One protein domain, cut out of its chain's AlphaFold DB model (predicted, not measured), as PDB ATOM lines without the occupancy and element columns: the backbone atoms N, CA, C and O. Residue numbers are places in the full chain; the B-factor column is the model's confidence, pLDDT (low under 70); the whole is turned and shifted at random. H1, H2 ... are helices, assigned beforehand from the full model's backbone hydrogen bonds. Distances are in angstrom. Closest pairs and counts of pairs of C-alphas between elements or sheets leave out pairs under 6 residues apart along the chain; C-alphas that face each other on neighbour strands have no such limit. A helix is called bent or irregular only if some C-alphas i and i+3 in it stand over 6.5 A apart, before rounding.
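This is residues 10 to 154 of the 154 residues of the protein "ABC-type transport system, permease domain protein" of Paeniclostridium sordellii (strain ATCC 9714 / DSM 2141 / JCM 3814 / LMG 15708 / NCIMB 10717 / 211) (UniProt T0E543). A long bent helix, H1, passes the corner where H2 leads into H3; at one end H2, H7 and H8 form a small up-and-down bundle, each running against the one before it. H3, H4, H5 and H6 make a wide, open frame that leads out from this bundle and back to it, and residues 10 to 16 of H1 stick out. The printed part has 145 residues with eight named helices, H1 to H8, and no named strand: all helix. It is loose, with a radius of gyration of the C-alphas of 19.0 A and spans of 59 by 44 by 25 A.

Start with H1, residues 10 to 43, assigned as one helix by its hydrogen bonds but bent: C-alphas 31 and 34 are 6.8 A apart, and its arms H1a, residues 10 to 31, and H1b, residues 34 to 43, stand at 43 degrees. H1a touches H3, residues 62 to 79, with residues 20 to 24 alone, at a steep tilt of 53 degrees; the closest C-alphas are Asn 24 and Pro 64, 7.2 A. H1b and H2, residues 48 to 59, form a hairpin and only just touch, with 3 pairs of C-alphas within 8 A, the closest Phe 40 and Tyr 49, 7.3 A. H2 touches H7, residues 130 to 140, at C-alphas Tyr 49 and Leu 139, 5.4 A. It touches H8, residues 144 to 153, at C-alphas Thr 59 and Ser 151, 5.7 A. H7 and H8 are a hairpin at 26 degrees, closest at C-alphas Tyr 134 and Ser 146, 4.8 A. H6, residues 118 to 128, only just touches H7, with 3 pairs, only at the corner, closest at C-alphas Lys 126 and Tyr 133, 5.3 A. H4, residues 85 to 105, and H5, residues 107 to 116, meet only through their link. O i to N i+4 pairs are within hydrogen-bond range throughout but for H2, 7 of 8.

Find C-alpha 10 at (165.180, 233.455, 269.435); H1a runs 31.9 A from there. H4 runs 30.6 A and H3 25.3 A. H8 ends at C-alpha 153, (193.325, 239.879, 276.438).

The C-alphas farthest apart, Asn 44 and Arg 83, are 60.0 A apart. The printed part has no cut, and its links between helices are tight. Confidence is under 70 at residues 80 to 81.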
ATOM      1  N   SER A  10     164.312 232.374 268.947       84.31
ATOM      2  CA  SER A  10     165.180 233.455 269.435       84.31
ATOM      3  C   SER A  10     165.124 233.633 270.953       84.31
ATOM      4  O   SER A  10     166.147 233.903 271.579       84.31
ATOM      5  N   THR A  11     163.956 233.439 271.568       88.25
ATOM      6  CA  THR A  11     163.789 233.557 273.024       88.25
ATOM      7  C   THR A  11     164.387 232.362 273.764       88.25
ATOM      8  O   THR A  11     165.009 232.541 274.809       88.25
ATOM      9  N   ILE A  12     164.299 231.157 273.191       87.12
ATOM     10  CA  ILE A  12     164.949 229.953 273.734       87.12
ATOM     11  C   ILE A  12     166.470 230.114 273.681       87.12
ATOM     12  O   ILE A  12     167.170 229.815 274.651       87.12
ATOM     13  N   PHE A  13     166.985 230.605 272.554       82.88
ATOM     14  CA  PHE A  13     168.407 230.861 272.375       82.88
ATOM     15  C   PHE A  13     168.924 231.937 273.341       82.88
ATOM     16  O   PHE A  13     169.897 231.699 274.056       82.88
ATOM     17  N   ALA A  14     168.229 233.076 273.436       88.94
ATOM     18  CA  ALA A  14     168.586 234.152 274.358       88.94
ATOM     19  C   ALA A  14     168.576 233.683 275.821       88.94
ATOM     20  O   ALA A  14     169.527 233.943 276.551       88.94
ATOM     21  N   SER A  15     167.554 232.927 276.238       91.38
ATOM     22  CA  SER A  15     167.467 232.377 277.596       91.38
ATOM     23  C   SER A  15     168.664 231.481 277.938       91.38
ATOM     24  O   SER A  15     169.241 231.615 279.017       91.38
ATOM     25  N   LYS A  16     169.096 230.622 277.004       88.81
ATOM     26  CA  LYS A  16     170.280 229.765 277.186       88.81
ATOM     27  C   LYS A  16     171.564 230.576 277.344       88.81
ATOM     28  O   LYS A  16     172.365 230.252 278.217       88.81
ATOM     29  N   ILE A  17     171.755 231.615 276.527       89.38
ATOM     30  CA  ILE A  17     172.930 232.494 276.628       89.38
ATOM     31  C   ILE A  17     172.923 233.245 277.955       89.38
ATOM     32  O   ILE A  17     173.934 233.240 278.650       89.38
ATOM     33  N   ILE A  18     171.792 233.849 278.329       93.06
ATOM     34  CA  ILE A  18     171.665 234.588 279.591       93.06
ATOM     35  C   ILE A  18     171.987 233.668 280.764       93.06
ATOM     36  O   ILE A  18     172.801 234.036 281.604       93.06
ATOM     37  N   LEU A  19     171.412 232.462 280.798       93.12
ATOM     38  CA  LEU A  19     171.690 231.492 281.852       93.12
ATOM     39  C   LEU A  19     173.182 231.145 281.910       93.12
ATOM     40  O   LEU A  19     173.772 231.192 282.983       93.12
ATOM     41  N   LEU A  20     173.804 230.856 280.763       91.44
ATOM     42  CA  LEU A  20     175.225 230.518 280.678       91.44
ATOM     43  C   LEU A  20     176.115 231.654 281.191       91.44
ATOM     44  O   LEU A  20     177.025 231.413 281.986       91.44
ATOM     45  N   VAL A  21     175.850 232.887 280.761       92.38
ATOM     46  CA  VAL A  21     176.598 234.072 281.193       92.38
ATOM     47  C   VAL A  21     176.418 234.275 282.697       92.38
ATOM     48  O   VAL A  21     177.401 234.375 283.429       92.38
ATOM     49  N   LEU A  22     175.178 234.255 283.185       94.12
ATOM     50  CA  LEU A  22     174.852 234.521 284.584       94.12
ATOM     51  C   LEU A  22     175.426 233.452 285.526       94.12
ATOM     52  O   LEU A  22     175.960 233.790 286.580       94.12
ATOM     53  N   SER A  23     175.412 232.179 285.123       92.81
ATOM     54  CA  SER A  23     176.070 231.099 285.867       92.81
ATOM     55  C   SER A  23     177.583 231.311 285.988       92.81
ATOM     56  O   SER A  23     178.137 231.124 287.071       92.81
ATOM     57  N   ASN A  24     178.253 231.752 284.916       93.31
ATOM     58  CA  ASN A  24     179.689 232.051 284.960       93.31
ATOM     59  C   ASN A  24     180.002 233.277 285.829       93.31
ATOM     60  O   ASN A  24     181.017 233.291 286.528       93.31
ATOM     61  N   TYR A  25     179.122 234.278 285.843       93.75
ATOM     62  CA  TYR A  25     179.245 235.425 286.741       93.75
ATOM     63  C   TYR A  25     179.077 235.050 288.211       93.75
ATOM     64  O   TYR A  25     179.862 235.504 289.038       93.75
ATOM     65  N   LEU A  26     178.104 234.198 288.547       93.25
ATOM     66  CA  LEU A  26     177.925 233.704 289.917       93.25
ATOM     67  C   LEU A  26     179.156 232.926 290.397       93.25
ATOM     68  O   LEU A  26     179.634 233.144 291.510       93.25
ATOM     69  N   TYR A  27     179.702 232.065 289.537       91.00
ATOM     70  CA  TYR A  27     180.930 231.331 289.830       91.00
ATOM     71  C   TYR A  27     182.127 232.271 290.032       91.00
ATOM     72  O   TYR A  27     182.832 232.186 291.040       91.00
ATOM     73  N   SER A  28     182.314 233.225 289.115       92.62
ATOM     74  CA  SER A  28     183.384 234.223 289.203       92.62
ATOM     75  C   SER A  28     183.243 235.087 290.457       92.62
ATOM     76  O   SER A  28     184.239 235.398 291.104       92.62
ATOM     77  N   ALA A  29     182.014 235.448 290.840       91.88
ATOM     78  CA  ALA A  29     181.738 236.247 292.031       91.88
ATOM     79  C   ALA A  29     182.215 235.525 293.290       91.88
ATOM     80  O   ALA A  29     182.936 236.105 294.101       91.88
ATOM     81  N   PHE A  30     181.859 234.245 293.415       89.69
ATOM     82  CA  PHE A  30     182.223 233.433 294.569       89.69
ATOM     83  C   PHE A  30     183.743 233.323 294.744       89.69
ATOM     84  O   PHE A  30     184.256 233.471 295.852       89.69
ATOM     85  N   ILE A  31     184.470 233.128 293.642       89.56
ATOM     86  CA  ILE A  31     185.929 232.972 293.666       89.56
ATOM     87  C   ILE A  31     186.644 234.305 293.871       89.56
ATOM     88  O   ILE A  31     187.644 234.361 294.583       89.56
ATOM     89  N   MET A  32     186.169 235.378 293.241       90.69
ATOM     90  CA  MET A  32     186.946 236.611 293.116       90.69
ATOM     91  C   MET A  32     186.618 237.644 294.194       90.69
ATOM     92  O   MET A  32     187.527 238.326 294.668       90.69
ATOM     93  N   ILE A  33     185.352 237.768 294.613       87.88
ATOM     94  CA  ILE A  33     184.919 238.851 295.511       87.88
ATOM     95  C   ILE A  33     185.550 238.701 296.895       87.88
ATOM     96  O   ILE A  33     186.127 239.663 297.402       87.88
ATOM     97  N   ILE A  34     185.491 237.504 297.494       90.19
ATOM     98  CA  ILE A  34     185.971 237.292 298.869       90.19
ATOM     99  C   ILE A  34     187.474 237.607 298.987       90.19
ATOM    100  O   ILE A  34     187.826 238.461 299.806       90.19
ATOM    101  N   PRO A  35     188.376 237.023 298.169       90.06
ATOM    102  CA  PRO A  35     189.798 237.349 298.250       90.06
ATOM    103  C   PRO A  35     190.072 238.822 297.944       90.06
ATOM    104  O   PRO A  35     190.854 239.458 298.648       90.06
ATOM    105  N   SER A  36     189.404 239.392 296.940       90.75
ATOM    106  CA  SER A  36     189.651 240.778 296.523       90.75
ATOM    107  C   SER A  36     189.258 241.793 297.594       90.75
ATOM    108  O   SER A  36     189.971 242.779 297.775       90.75
ATOM    109  N   LEU A  37     188.173 241.540 298.336       90.50
ATOM    110  CA  LEU A  37     187.772 242.361 299.481       90.50
ATOM    111  C   LEU A  37     188.769 242.251 300.637       90.50
ATOM    112  O   LEU A  37     189.140 243.266 301.225       90.50
ATOM    113  N   VAL A  38     189.248 241.042 300.941       92.69
ATOM    114  CA  VAL A  38     190.281 240.846 301.972       92.69
ATOM    115  C   VAL A  38     191.557 241.611 301.609       92.69
ATOM    116  O   VAL A  38     192.138 242.265 302.476       92.69
ATOM    117  N   TYR A  39     191.970 241.581 300.339       91.25
ATOM    118  CA  TYR A  39     193.118 242.347 299.848       91.25
ATOM    119  C   TYR A  39     192.891 243.859 299.901       91.25
ATOM    120  O   TYR A  39     193.802 244.584 300.297       91.25
ATOM    121  N   PHE A  40     191.692 244.334 299.558       91.94
ATOM    122  CA  PHE A  40     191.334 245.748 299.655       91.94
ATOM    123  C   PHE A  40     191.460 246.268 301.094       91.94
ATOM    124  O   PHE A  40     192.157 247.253 301.336       91.94
ATOM    125  N   ILE A  41     190.847 245.558 302.050       92.25
ATOM    126  CA  ILE A  41     190.821 245.949 303.466       92.25
ATOM    127  C   ILE A  41     192.220 245.869 304.085       92.25
ATOM    128  O   ILE A  41     192.636 246.789 304.779       92.25
ATOM    129  N   LYS A  42     192.966 244.781 303.846       93.56
ATOM    130  CA  LYS A  42     194.296 244.590 304.456       93.56
ATOM    131  C   LYS A  42     195.396 245.416 303.792       93.56
ATOM    132  O   LYS A  42     196.398 245.712 304.433       93.56
ATOM    133  N   GLY A  43     195.244 245.737 302.510       87.56
ATOM    134  CA  GLY A  43     196.249 246.452 301.730       87.56
ATOM    135  C   GLY A  43     196.156 247.975 301.803       87.56
ATOM    136  O   GLY A  43     197.030 248.634 301.251       87.56
ATOM    137  N   ASN A  44     195.131 248.532 302.462       85.25
ATOM    138  CA  ASN A  44     194.862 249.976 302.521       85.25
ATOM    139  C   ASN A  44     194.861 250.643 301.129       85.25
ATOM    140  O   ASN A  44     195.396 251.737 300.944       85.25
ATOM    141  N   TYR A  45     194.280 249.969 300.133       88.75
ATOM    142  CA  TYR A  45     194.196 250.495 298.771       88.75
ATOM    143  C   TYR A  45     193.121 251.588 298.655       88.75
ATOM    144  O   TYR A  45     192.150 251.624 299.410       88.75
ATOM    145  N   SER A  46     193.287 252.496 297.689       89.75
ATOM    146  CA  SER A  46     192.324 253.571 297.433       89.75
ATOM    147  C   SER A  46     191.020 253.040 296.827       89.75
ATOM    148  O   SER A  46     190.978 251.949 296.264       89.75
ATOM    149  N   PHE A  47     189.953 253.843 296.864       89.88
ATOM    150  CA  PHE A  47     188.651 253.477 296.288       89.88
ATOM    151  C   PHE A  47     188.709 253.126 294.784       89.88
ATOM    152  O   PHE A  47     187.881 252.363 294.289       89.88
ATOM    153  N   ILE A  48     189.729 253.611 294.067       91.88
ATOM    154  CA  ILE A  48     189.996 253.275 292.659       91.88
ATOM    155  C   ILE A  48     190.211 251.767 292.466       91.88
ATOM    156  O   ILE A  48     189.802 251.226 291.441       91.88
ATOM    157  N   TYR A  49     190.737 251.064 293.474       94.25
ATOM    158  CA  TYR A  49     190.863 249.606 293.465       94.25
ATOM    159  C   TYR A  49     189.518 248.916 293.208       94.25
ATOM    160  O   TYR A  49     189.444 247.992 292.405       94.25
ATOM    161  N   ILE A  50     188.441 249.373 293.860       92.69
ATOM    162  CA  ILE A  50     187.101 248.779 293.719       92.69
ATOM    163  C   ILE A  50     186.554 249.022 292.310       92.69
ATOM    164  O   ILE A  50     185.942 248.130 291.724       92.69
ATOM    165  N   ILE A  51     186.801 250.207 291.746       93.31
ATOM    166  CA  ILE A  51     186.392 250.545 290.379       93.31
ATOM    167  C   ILE A  51     187.116 249.634 289.379       93.31
ATOM    168  O   ILE A  51     186.469 249.008 288.539       93.31
ATOM    169  N   ASN A  52     188.438 249.494 289.513       93.94
ATOM    170  CA  ASN A  52     189.234 248.605 288.665       93.94
ATOM    171  C   ASN A  52     188.790 247.144 288.819       93.94
ATOM    172  O   ASN A  52     188.636 246.441 287.822       93.94
ATOM    173  N   LEU A  53     188.508 246.703 290.048       94.31
ATOM    174  CA  LEU A  53     188.005 245.362 290.338       94.31
ATOM    175  C   LEU A  53     186.666 245.086 289.649       94.31
ATOM    176  O   LEU A  53     186.497 244.009 289.085       94.31
ATOM    177  N   LEU A  54     185.730 246.040 289.666       93.62
ATOM    178  CA  LEU A  54     184.435 245.903 288.992       93.62
ATOM    179  C   LEU A  54     184.588 245.780 287.475       93.62
ATOM    180  O   LEU A  54     183.949 244.922 286.870       93.62
ATOM    181  N   ILE A  55     185.452 246.596 286.867       93.38
ATOM    182  CA  ILE A  55     185.712 246.535 285.421       93.38
ATOM    183  C   ILE A  55     186.297 245.170 285.050       93.38
ATOM    184  O   ILE A  55     185.800 244.511 284.139       93.38
ATOM    185  N   MET A  56     187.310 244.719 285.789       93.12
ATOM    186  CA  MET A  56     187.934 243.420 285.550       93.12
ATOM    187  C   MET A  56     186.967 242.259 285.813       93.12
ATOM    188  O   MET A  56     186.975 241.276 285.086       93.12
ATOM    189  N   PHE A  57     186.086 242.370 286.810       93.50
ATOM    190  CA  PHE A  57     185.081 241.349 287.111       93.50
ATOM    191  C   PHE A  57     184.111 241.100 285.951       93.50
ATOM    192  O   PHE A  57     183.732 239.956 285.705       93.50
ATOM    193  N   ILE A  58     183.734 242.157 285.226       92.31
ATOM    194  CA  ILE A  58     182.851 242.073 284.054       92.31
ATOM    195  C   ILE A  58     183.505 241.281 282.912       92.31
ATOM    196  O   ILE A  58     182.823 240.588 282.160       92.31
ATOM    197  N   THR A  59     184.826 241.336 282.783       91.62
ATOM    198  CA  THR A  59     185.538 240.680 281.678       91.62
ATOM    199  C   THR A  59     186.029 239.274 282.031       91.62
ATOM    200  O   THR A  59     186.098 238.416 281.153       91.62
ATOM    201  N   THR A  60     186.256 238.972 283.315       91.25
ATOM    202  CA  THR A  60     186.703 237.652 283.805       91.25
ATOM    203  C   THR A  60     185.939 236.431 283.256       91.25
ATOM    204  O   THR A  60     186.599 235.451 282.901       91.25
ATOM    205  N   PRO A  61     184.589 236.400 283.171       91.56
ATOM    206  CA  PRO A  61     183.883 235.182 282.769       91.56
ATOM    207  C   PRO A  61     184.026 234.836 281.278       91.56
ATOM    208  O   PRO A  61     183.619 233.742 280.883       91.56
ATOM    209  N   PHE A  62     184.605 235.703 280.440       89.19
ATOM    210  CA  PHE A  62     184.687 235.467 278.994       89.19
ATOM    211  C   PHE A  62     185.570 234.274 278.621       89.19
ATOM    212  O   PHE A  62     185.119 233.429 277.846       89.19
ATOM    213  N   ILE A  63     186.743 234.103 279.237       86.88
ATOM    214  CA  ILE A  63     187.582 232.911 279.011       86.88
ATOM    215  C   ILE A  63     186.836 231.610 279.367       86.88
ATOM    216  O   ILE A  63     186.758 230.727 278.506       86.88
ATOM    217  N   PRO A  64     186.237 231.460 280.571       87.19
ATOM    218  CA  PRO A  64     185.412 230.297 280.901       87.19
ATOM    219  C   PRO A  64     184.307 230.020 279.877       87.19
ATOM    220  O   PRO A  64     184.080 228.864 279.509       87.19
ATOM    221  N   ILE A  65     183.647 231.068 279.376       91.50
ATOM    222  CA  ILE A  65     182.585 230.961 278.369       91.50
ATOM    223  C   ILE A  65     183.140 230.476 277.023       91.50
ATOM    224  O   ILE A  65     182.557 229.571 276.417       91.50
ATOM    225  N   ILE A  66     184.266 231.026 276.564       89.94
ATOM    226  CA  ILE A  66     184.923 230.635 275.309       89.94
ATOM    227  C   ILE A  66     185.374 229.174 275.386       89.94
ATOM    228  O   ILE A  66     185.034 228.380 274.506       89.94
ATOM    229  N   ILE A  67     186.062 228.787 276.463       88.75
ATOM    230  CA  ILE A  67     186.523 227.408 276.679       88.75
ATOM    231  C   ILE A  67     185.328 226.449 276.712       88.75
ATOM    232  O   ILE A  67     185.323 225.442 276.002       88.75
ATOM    233  N   SER A  68     184.282 226.785 277.473       87.44
ATOM    234  CA  SER A  68     183.061 225.975 277.550       87.44
ATOM    235  C   SER A  68     182.400 225.813 276.183       87.44
ATOM    236  O   SER A  68     181.933 224.725 275.842       87.44
ATOM    237  N   SER A  69     182.391 226.874 275.374       88.44
ATOM    238  CA  SER A  69     181.825 226.861 274.023       88.44
ATOM    239  C   SER A  69     182.632 225.967 273.082       88.44
ATOM    240  O   SER A  69     182.042 225.167 272.357       88.44
ATOM    241  N   ILE A  70     183.967 226.029 273.140       91.25
ATOM    242  CA  ILE A  70     184.863 225.164 272.356       91.25
ATOM    243  C   ILE A  70     184.664 223.697 272.747       91.25
ATOM    244  O   ILE A  70     184.458 222.852 271.874       91.25
ATOM    245  N   ILE A  71     184.663 223.386 274.046       88.38
ATOM    246  CA  ILE A  71     184.448 222.021 274.548       88.38
ATOM    247  C   ILE A  71     183.080 221.502 274.099       88.38
ATOM    248  O   ILE A  71     182.976 220.407 273.545       88.38
ATOM    249  N   THR A  72     182.033 222.310 274.272       85.81
ATOM    250  CA  THR A  72     180.667 221.954 273.864       85.81
ATOM    251  C   THR A  72     180.581 221.716 272.359       85.81
ATOM    252  O   THR A  72     179.950 220.751 271.925       85.81
ATOM    253  N   TYR A  73     181.240 222.551 271.553       87.31
ATOM    254  CA  TYR A  73     181.313 222.385 270.105       87.31
ATOM    255  C   TYR A  73     182.021 221.081 269.712       87.31
ATOM    256  O   TYR A  73     181.501 220.333 268.882       87.31
ATOM    257  N   LEU A  74     183.162 220.761 270.332       86.81
ATOM    258  CA  LEU A  74     183.907 219.524 270.067       86.81
ATOM    259  C   LEU A  74     183.088 218.282 270.430       86.81
ATOM    260  O   LEU A  74     182.935 217.381 269.603       86.81
ATOM    261  N   ILE A  75     182.493 218.255 271.625       83.00
ATOM    262  CA  ILE A  75     181.613 217.162 272.066       83.00
ATOM    263  C   ILE A  75     180.406 217.038 271.127       83.00
ATOM    264  O   ILE A  75     180.034 215.933 270.719       83.00
ATOM    265  N   GLY A  76     179.813 218.173 270.748       82.94
ATOM    266  CA  GLY A  76     178.698 218.247 269.811       82.94
ATOM    267  C   GLY A  76     179.051 217.664 268.445       82.94
ATOM    268  O   GLY A  76     178.272 216.877 267.907       82.94
ATOM    269  N   ARG A  77     180.245 217.972 267.924       82.00
ATOM    270  CA  ARG A  77     180.759 217.449 266.652       82.00
ATOM    271  C   ARG A  77     180.989 215.941 266.698       82.00
ATOM    272  O   ARG A  77     180.530 215.245 265.797       82.00
ATOM    273  N   LEU A  78     181.632 215.430 267.750       78.25
ATOM    274  CA  LEU A  78     181.831 213.983 267.946       78.25
ATOM    275  C   LEU A  78     180.496 213.227 268.039       78.25
ATOM    276  O   LEU A  78     180.384 212.075 267.626       78.25
ATOM    277  N   SER A  79     179.465 213.899 268.546       74.25
ATOM    278  CA  SER A  79     178.146 213.315 268.773       74.25
ATOM    279  C   SER A  79     177.153 213.519 267.617       74.25
ATOM    280  O   SER A  79     176.061 212.954 267.668       74.25
ATOM    281  N   TYR A  80     177.485 214.324 266.599       69.00
ATOM    282  CA  TYR A  80     176.519 214.914 265.656       69.00
ATOM    283  C   TYR A  80     175.730 213.892 264.820       69.00
ATOM    284  O   TYR A  80     174.553 214.118 264.561       69.00
ATOM    285  N   ASN A  81     176.324 212.748 264.466       65.12
ATOM    286  CA  ASN A  81     175.657 211.695 263.683       65.12
ATOM    287  C   ASN A  81     175.796 210.293 264.312       65.12
ATOM    288  O   ASN A  81     175.662 209.270 263.641       65.12
ATOM    289  N   SER A  82     176.128 210.234 265.606       70.12
ATOM    290  CA  SER A  82     176.360 208.968 266.301       70.12
ATOM    291  C   SER A  82     175.054 208.394 266.845       70.12
ATOM    292  O   SER A  82     174.344 209.052 267.609       70.12
ATOM    293  N   ARG A  83     174.793 207.115 266.551       76.69
ATOM    294  CA  ARG A  83     173.722 206.326 267.193       76.69
ATOM    295  C   ARG A  83     173.900 206.225 268.716       76.69
ATOM    296  O   ARG A  83     172.951 205.914 269.425       76.69
ATOM    297  N   TYR A  84     175.097 206.539 269.217       80.81
ATOM    298  CA  TYR A  84     175.486 206.466 270.625       80.81
ATOM    299  C   TYR A  84     175.652 207.840 271.283       80.81
ATOM    300  O   TYR A  84     176.278 207.935 272.336       80.81
ATOM    301  N   LYS A  85     175.100 208.917 270.700       80.69
ATOM    302  CA  LYS A  85     175.190 210.283 271.252       80.69
ATOM    303  C   LYS A  85     174.898 210.348 272.756       80.69
ATOM    304  O   LYS A  85     175.631 211.000 273.491       80.69
ATOM    305  N   ASN A  86     173.858 209.654 273.218       84.00
ATOM    306  CA  ASN A  86     173.500 209.658 274.635       84.00
ATOM    307  C   ASN A  86     174.550 208.942 275.502       84.00
ATOM    308  O   ASN A  86     174.939 209.448 276.549       84.00
ATOM    309  N   SER A  87     175.067 207.801 275.040       85.88
ATOM    310  CA  SER A  87     176.121 207.057 275.734       85.88
ATOM    311  C   SER A  87     177.426 207.850 275.810       85.88
ATOM    312  O   SER A  87     178.046 207.876 276.866       85.88
ATOM    313  N   ILE A  88     177.811 208.545 274.734       85.06
ATOM    314  CA  ILE A  88     179.004 209.410 274.706       85.06
ATOM    315  C   ILE A  88     178.894 210.506 275.773       85.06
ATOM    316  O   ILE A  88     179.839 210.722 276.530       85.06
ATOM    317  N   LEU A  89     177.730 211.157 275.879       86.56
ATOM    318  CA  LEU A  89     177.485 212.195 276.884       86.56
ATOM    319  C   LEU A  89     177.521 211.641 278.314       86.56
ATOM    320  O   LEU A  89     178.162 212.238 279.178       86.56
ATOM    321  N   ILE A  90     176.873 210.501 278.567       90.19
ATOM    322  CA  ILE A  90     176.838 209.880 279.900       90.19
ATOM    323  C   ILE A  90     178.238 209.428 280.323       90.19
ATOM    324  O   ILE A  90     178.696 209.794 281.403       90.19
ATOM    325  N   ILE A  91     178.944 208.681 279.468       91.12
ATOM    326  CA  ILE A  91     180.291 208.172 279.765       91.12
ATOM    327  C   ILE A  91     181.264 209.336 279.955       91.12
ATOM    328  O   ILE A  91     182.021 209.343 280.921       91.12
ATOM    329  N   GLY A  92     181.210 210.349 279.085       87.25
ATOM    330  CA  GLY A  92     182.022 211.556 279.225       87.25
ATOM    331  C   GLY A  92     181.760 212.287 280.543       87.25
ATOM    332  O   GLY A  92     182.704 212.713 281.201       87.25
ATOM    333  N   SER A  93     180.497 212.366 280.971       89.75
ATOM    334  CA  SER A  93     180.126 212.988 282.250       89.75
ATOM    335  C   SER A  93     180.656 212.198 283.446       89.75
ATOM    336  O   SER A  93     181.204 212.799 284.364       89.75
ATOM    337  N   ILE A  94     180.549 210.864 283.418       95.38
ATOM    338  CA  ILE A  94     181.082 209.977 284.466       95.38
ATOM    339  C   ILE A  94     182.610 210.082 284.545       95.38
ATOM    340  O   ILE A  94     183.177 210.164 285.630       95.38
ATOM    341  N   LEU A  95     183.296 210.102 283.400       94.25
ATOM    342  CA  LEU A  95     184.749 210.268 283.372       94.25
ATOM    343  C   LEU A  95     185.164 211.639 283.913       94.25
ATOM    344  O   LEU A  95     186.088 211.720 284.719       94.25
ATOM    345  N   ALA A  96     184.463 212.705 283.524       91.00
ATOM    346  CA  ALA A  96     184.732 214.048 284.025       91.00
ATOM    347  C   ALA A  96     184.541 214.143 285.548       91.00
ATOM    348  O   ALA A  96     185.400 214.694 286.236       91.00
ATOM    349  N   THR A  97     183.464 213.570 286.096       94.69
ATOM    350  CA  THR A  97     183.239 213.566 287.549       94.69
ATOM    351  C   THR A  97     184.285 212.742 288.290       94.69
ATOM    352  O   THR A  97     184.778 213.200 289.318       94.69
ATOM    353  N   LEU A  98     184.693 211.583 287.762       96.00
ATOM    354  CA  LEU A  98     185.779 210.789 288.346       96.00
ATOM    355  C   LEU A  98     187.097 211.572 288.401       96.00
ATOM    356  O   LEU A  98     187.752 211.585 289.440       96.00
ATOM    357  N   VAL A  99     187.462 212.270 287.321       94.25
ATOM    358  CA  VAL A  99     188.665 213.120 287.291       94.25
ATOM    359  C   VAL A  99     188.586 214.221 288.350       94.25
ATOM    360  O   VAL A  99     189.547 214.421 289.091       94.25
ATOM    361  N   ILE A 100     187.440 214.898 288.472       93.50
ATOM    362  CA  ILE A 100     187.240 215.945 289.485       93.50
ATOM    363  C   ILE A 100     187.405 215.374 290.898       93.50
ATOM    364  O   ILE A 100     188.073 215.987 291.731       93.50
ATOM    365  N   ILE A 101     186.841 214.195 291.168       94.38
ATOM    366  CA  ILE A 101     186.957 213.526 292.468       94.38
ATOM    367  C   ILE A 101     188.423 213.197 292.783       94.38
ATOM    368  O   ILE A 101     188.901 213.525 293.867       94.38
ATOM    369  N   LEU A 102     189.161 212.613 291.835       92.44
ATOM    370  CA  LEU A 102     190.578 212.270 292.017       92.44
ATOM    371  C   LEU A 102     191.450 213.502 292.295       92.44
ATOM    372  O   LEU A 102     192.329 213.456 293.160       92.44
ATOM    373  N   ILE A 103     191.190 214.605 291.589       89.94
ATOM    374  CA  ILE A 103     191.861 215.888 291.829       89.94
ATOM    375  C   ILE A 103     191.523 216.404 293.232       89.94
ATOM    376  O   ILE A 103     192.415 216.820 293.968       89.94
ATOM    377  N   SER A 104     190.250 216.325 293.625       90.56
ATOM    378  CA  SER A 104     189.764 216.813 294.921       90.56
ATOM    379  C   SER A 104     190.390 216.059 296.097       90.56
ATOM    380  O   SER A 104     190.768 216.684 297.083       90.56
ATOM    381  N   TYR A 105     190.577 214.739 295.980       91.75
ATOM    382  CA  TYR A 105     191.232 213.924 297.014       91.75
ATOM    383  C   TYR A 105     192.693 214.303 297.277       91.75
ATOM    384  O   TYR A 105     193.195 214.060 298.368       91.75
ATOM    385  N   ASN A 106     193.383 214.894 296.298       88.19
ATOM    386  CA  ASN A 106     194.790 215.278 296.418       88.19
ATOM    387  C   ASN A 106     194.979 216.772 296.730       88.19
ATOM    388  O   ASN A 106     196.098 217.279 296.621       88.19
ATOM    389  N   MET A 107     193.910 217.487 297.104       87.50
ATOM    390  CA  MET A 107     193.984 218.934 297.318       87.50
ATOM    391  C   MET A 107     194.909 219.339 298.462       87.50
ATOM    392  O   MET A 107     195.619 220.328 298.314       87.50
ATOM    393  N   ASP A 108     194.976 218.573 299.551       87.12
ATOM    394  CA  ASP A 108     195.834 218.922 300.692       87.12
ATOM    395  C   ASP A 108     197.322 218.915 300.306       87.12
ATOM    396  O   ASP A 108     198.036 219.896 300.521       87.12
ATOM    397  N   ASN A 109     197.771 217.862 299.614       88.12
ATOM    398  CA  ASN A 109     199.133 217.783 299.079       88.12
ATOM    399  C   ASN A 109     199.399 218.887 298.043       88.12
ATOM    400  O   ASN A 109     200.488 219.462 297.996       88.12
ATOM    401  N   PHE A 110     198.410 219.198 297.202       84.06
ATOM    402  CA  PHE A 110     198.524 220.261 296.206       84.06
ATOM    403  C   PHE A 110     198.695 221.640 296.860       84.06
ATOM    404  O   PHE A 110     199.545 222.425 296.431       84.06
ATOM    405  N   LEU A 111     197.951 221.919 297.935       86.00
ATOM    406  CA  LEU A 111     198.081 223.148 298.718       86.00
ATOM    407  C   LEU A 111     199.469 223.269 299.352       86.00
ATOM    408  O   LEU A 111     200.074 224.340 299.280       86.00
ATOM    409  N   GLU A 112     200.010 222.187 299.912       89.62
ATOM    410  CA  GLU A 112     201.359 222.191 300.489       89.62
ATOM    411  C   GLU A 112     202.431 222.513 299.432       89.62
ATOM    412  O   GLU A 112     203.298 223.369 299.646       89.62
ATOM    413  N   VAL A 113     202.330 221.899 298.246       88.00
ATOM    414  CA  VAL A 113     203.222 222.180 297.109       88.00
ATOM    415  C   VAL A 113     203.119 223.641 296.668       88.00
ATOM    416  O   VAL A 113     204.154 224.258 296.388       88.00
ATOM    417  N   ILE A 114     201.908 224.211 296.633       85.56
ATOM    418  CA  ILE A 114     201.701 225.623 296.286       85.56
ATOM    419  C   ILE A 114     202.358 226.542 297.308       85.56
ATOM    420  O   ILE A 114     203.069 227.469 296.921       85.56
ATOM    421  N   ILE A 115     202.144 226.297 298.600       87.44
ATOM    422  CA  ILE A 115     202.688 227.143 299.667       87.44
ATOM    423  C   ILE A 115     204.220 227.122 299.614       87.44
ATOM    424  O   ILE A 115     204.852 228.185 299.594       87.44
ATOM    425  N   LYS A 116     204.814 225.927 299.500       91.50
ATOM    426  CA  LYS A 116     206.270 225.730 299.473       91.50
ATOM    427  C   LYS A 116     206.946 226.356 298.248       91.50
ATOM    428  O   LYS A 116     208.071 226.832 298.361       91.50
ATOM    429  N   ASN A 117     206.273 226.379 297.097       90.38
ATOM    430  CA  ASN A 117     206.833 226.866 295.828       90.38
ATOM    431  C   ASN A 117     206.185 228.170 295.332       90.38
ATOM    432  O   ASN A 117     206.293 228.504 294.150       90.38
ATOM    433  N   SER A 118     205.503 228.907 296.211       82.19
ATOM    434  CA  SER A 118     204.640 230.039 295.847       82.19
ATOM    435  C   SER A 118     205.333 231.105 294.993       82.19
ATOM    436  O   SER A 118     204.756 231.559 294.008       82.19
ATOM    437  N   SER A 119     206.584 231.460 295.295       83.81
ATOM    438  CA  SER A 119     207.371 232.417 294.501       83.81
ATOM    439  C   SER A 119     207.575 231.953 293.055       83.81
ATOM    440  O   SER A 119     207.249 232.681 292.119       83.81
ATOM    441  N   SER A 120     208.029 230.710 292.871       85.25
ATOM    442  CA  SER A 120     208.252 230.107 291.550       85.25
ATOM    443  C   SER A 120     206.943 229.966 290.766       85.25
ATOM    444  O   SER A 120     206.890 230.244 289.568       85.25
ATOM    445  N   ILE A 121     205.856 229.584 291.443       82.00
ATOM    446  CA  ILE A 121     204.529 229.452 290.829       82.00
ATOM    447  C   ILE A 121     204.011 230.812 290.361       82.00
ATOM    448  O   ILE A 121     203.477 230.908 289.256       82.00
ATOM    449  N   ILE A 122     204.196 231.872 291.153       79.38
ATOM    450  CA  ILE A 122     203.807 233.234 290.763       79.38
ATOM    451  C   ILE A 122     204.594 233.686 289.525       79.38
ATOM    452  O   ILE A 122     204.010 234.277 288.614       79.38
ATOM    453  N   GLU A 123     205.895 233.396 289.446       81.75
ATOM    454  CA  GLU A 123     206.712 233.744 288.275       81.75
ATOM    455  C   GLU A 123     206.277 233.006 287.005       81.75
ATOM    456  O   GLU A 123     206.144 233.623 285.944       81.75
ATOM    457  N   ILE A 124     206.009 231.704 287.109       82.31
ATOM    458  CA  ILE A 124     205.504 230.902 285.989       82.31
ATOM    459  C   ILE A 124     204.108 231.382 285.576       82.31
ATOM    460  O   ILE A 124     203.841 231.538 284.383       82.31
ATOM    461  N   SER A 125     203.239 231.689 286.543       76.88
ATOM    462  CA  SER A 125     201.877 232.178 286.285       76.88
ATOM    463  C   SER A 125     201.887 233.478 285.486       76.88
ATOM    464  O   SER A 125     201.124 233.609 284.534       76.88
ATOM    465  N   LYS A 126     202.807 234.400 285.800       76.62
ATOM    466  CA  LYS A 126     202.988 235.645 285.036       76.62
ATOM    467  C   LYS A 126     203.424 235.406 283.584       76.62
ATOM    468  O   LYS A 126     203.104 236.226 282.730       76.62
ATOM    469  N   LYS A 127     204.145 234.313 283.298       81.94
ATOM    470  CA  LYS A 127     204.605 233.968 281.939       81.94
ATOM    471  C   LYS A 127     203.549 233.222 281.125       81.94
ATOM    472  O   LYS A 127     203.380 233.518 279.950       81.94
ATOM    473  N   ILE A 128     202.868 232.250 281.733       85.75
ATOM    474  CA  ILE A 128     201.894 231.395 281.035       85.75
ATOM    475  C   ILE A 128     200.552 232.110 280.880       85.75
ATOM    476  O   ILE A 128     199.929 232.035 279.824       85.75
ATOM    477  N   TYR A 129     200.115 232.820 281.920       84.69
ATOM    478  CA  TYR A 129     198.835 233.511 281.946       84.69
ATOM    479  C   TYR A 129     199.050 235.012 282.140       84.69
ATOM    480  O   TYR A 129     198.818 235.586 283.203       84.69
ATOM    481  N   ILE A 130     199.495 235.645 281.055       87.81
ATOM    482  CA  ILE A 130     199.770 237.083 280.957       87.81
ATOM    483  C   ILE A 130     198.625 237.959 281.513       87.81
ATOM    484  O   ILE A 130     198.934 238.925 282.215       87.81
ATOM    485  N   PRO A 131     197.323 237.647 281.311       89.88
ATOM    486  CA  PRO A 131     196.246 238.426 281.924       89.88
ATOM    487  C   PRO A 131     196.349 238.526 283.454       89.88
ATOM    488  O   PRO A 131     196.078 239.587 284.007       89.88
ATOM    489  N   ALA A 132     196.823 237.493 284.164       88.25
ATOM    490  CA  ALA A 132     196.987 237.580 285.620       88.25
ATOM    491  C   ALA A 132     198.020 238.630 286.050       88.25
ATOM    492  O   ALA A 132     197.862 239.236 287.110       88.25
ATOM    493  N   TYR A 133     199.055 238.884 285.242       89.19
ATOM    494  CA  TYR A 133     200.000 239.964 285.524       89.19
ATOM    495  C   TYR A 133     199.297 241.327 285.498       89.19
ATOM    496  O   TYR A 133     199.391 242.086 286.464       89.19
ATOM    497  N   TYR A 134     198.552 241.607 284.426       92.69
ATOM    498  CA  TYR A 134     197.838 242.874 284.261       92.69
ATOM    499  C   TYR A 134     196.685 243.044 285.256       92.69
ATOM    500  O   TYR A 134     196.425 244.164 285.691       92.69
ATOM    501  N   PHE A 135     196.053 241.947 285.680       91.19
ATOM    502  CA  PHE A 135     195.069 241.954 286.762       91.19
ATOM    503  C   PHE A 135     195.687 242.463 288.070       91.19
ATOM    504  O   PHE A 135     195.189 243.408 288.682       91.19
ATOM    505  N   ILE A 136     196.820 241.882 288.479       89.81
ATOM    506  CA  ILE A 136     197.512 242.281 289.711       89.81
ATOM    507  C   ILE A 136     198.030 243.719 289.599       89.81
ATOM    508  O   ILE A 136     197.868 244.490 290.543       89.81
ATOM    509  N   ASP A 137     198.637 244.089 288.470       91.88
ATOM    510  CA  ASP A 137     199.180 245.436 288.259       91.88
ATOM    511  C   ASP A 137     198.080 246.510 288.251       91.88
ATOM    512  O   ASP A 137     198.196 247.527 288.938       91.88
ATOM    513  N   GLY A 138     196.972 246.262 287.548       92.44
ATOM    514  CA  GLY A 138     195.848 247.196 287.477       92.44
ATOM    515  C   GLY A 138     195.145 247.400 288.822       92.44
ATOM    516  O   GLY A 138     194.696 248.509 289.113       92.44
ATOM    517  N   LEU A 139     195.102 246.370 289.672       92.69
ATOM    518  CA  LEU A 139     194.564 246.479 291.028       92.69
ATOM    519  C   LEU A 139     195.557 247.122 292.003       92.69
ATOM    520  O   LEU A 139     195.234 248.113 292.651       92.69
ATOM    521  N   LYS A 140     196.779 246.590 292.105       90.75
ATOM    522  CA  LYS A 140     197.762 247.021 293.110       90.75
ATOM    523  C   LYS A 140     198.291 248.430 292.851       90.75
ATOM    524  O   LYS A 140     198.444 249.205 293.792       90.75
ATOM    525  N   ASN A 141     198.584 248.748 291.590       91.44
ATOM    526  CA  ASN A 141     199.212 250.010 291.201       91.44
ATOM    527  C   ASN A 141     198.202 251.021 290.631       91.44
ATOM    528  O   ASN A 141     198.605 252.091 290.186       91.44
ATOM    529  N   ASN A 142     196.900 250.699 290.635       89.94
ATOM    530  CA  ASN A 142     195.839 251.505 290.017       89.94
ATOM    531  C   ASN A 142     196.124 251.863 288.542       89.94
ATOM    532  O   ASN A 142     195.723 252.923 288.056       89.94
ATOM    533  N   ASN A 143     196.828 250.987 287.821       93.06
ATOM    534  CA  ASN A 143     197.239 251.238 286.447       93.06
ATOM    535  C   ASN A 143     196.084 250.970 285.466       93.06
ATOM    536  O   ASN A 143     195.787 249.823 285.129       93.06
ATOM    537  N   LEU A 144     195.457 252.042 284.974       91.12
ATOM    538  CA  LEU A 144     194.360 251.968 284.004       91.12
ATOM    539  C   LEU A 144     194.762 251.279 282.695       91.12
ATOM    540  O   LEU A 144     193.946 250.568 282.112       91.12
ATOM    541  N   LEU A 145     196.009 251.438 282.242       93.88
ATOM    542  CA  LEU A 145     196.475 250.771 281.026       93.88
ATOM    543  C   LEU A 145     196.444 249.249 281.204       93.88
ATOM    544  O   LEU A 145     195.971 248.534 280.326       93.88
ATOM    545  N   SER A 146     196.866 248.759 282.369       94.62
ATOM    546  CA  SER A 146     196.817 247.334 282.702       94.62
ATOM    547  C   SER A 146     195.383 246.812 282.798       94.62
ATOM    548  O   SER A 146     195.112 245.712 282.329       94.62
ATOM    549  N   VAL A 147     194.435 247.611 283.304       94.50
ATOM    550  CA  VAL A 147     192.999 247.261 283.300       94.50
ATOM    551  C   VAL A 147     192.464 247.096 281.875       94.50
ATOM    552  O   VAL A 147     191.727 246.145 281.593       94.50
ATOM    553  N   LEU A 148     192.850 247.995 280.968       93.88
ATOM    554  CA  LEU A 148     192.442 247.940 279.565       93.88
ATOM    555  C   LEU A 148     193.078 246.750 278.840       93.88
ATOM    556  O   LEU A 148     192.374 246.018 278.149       93.88
ATOM    557  N   ILE A 149     194.380 246.517 279.037       93.81
ATOM    558  CA  ILE A 149     195.086 245.373 278.444       93.81
ATOM    559  C   ILE A 149     194.494 244.056 278.951       93.81
ATOM    560  O   ILE A 149     194.252 243.153 278.154       93.81
ATOM    561  N   PHE A 150     194.208 243.951 280.251       93.44
ATOM    562  CA  PHE A 150     193.529 242.791 280.824       93.44
ATOM    563  C   PHE A 150     192.177 242.540 280.151       93.44
ATOM    564  O   PHE A 150     191.919 241.435 279.689       93.44
ATOM    565  N   SER A 151     191.353 243.583 280.044       91.12
ATOM    566  CA  SER A 151     190.019 243.503 279.441       91.12
ATOM    567  C   SER A 151     190.040 243.128 277.958       91.12
ATOM    568  O   SER A 151     189.058 242.584 277.471       91.12
ATOM    569  N   PHE A 152     191.125 243.432 277.242       89.38
ATOM    570  CA  PHE A 152     191.280 243.099 275.825       89.38
ATOM    571  C   PHE A 152     191.898 241.711 275.587       89.38
ATOM    572  O   PHE A 152     191.672 241.113 274.540       89.38
ATOM    573  N   LEU A 153     192.708 241.209 276.526       87.75
ATOM    574  CA  LEU A 153     193.325 239.879 276.438       87.75
ATOM    575  C   LEU A 153     192.394 238.735 276.881       87.75
ATOM    576  O   LEU A 153     192.728 237.574 276.637       87.75
ATOM    577  N   LEU A 154     191.294 239.057 277.565       82.56
ATOM    578  CA  LEU A 154     190.235 238.138 278.002       82.56
ATOM    579  C   LEU A 154     189.211 237.865 276.898       82.56
ATOM    580  O   LEU A 154     188.810 236.684 276.777       82.56
TER     581      LEU A 154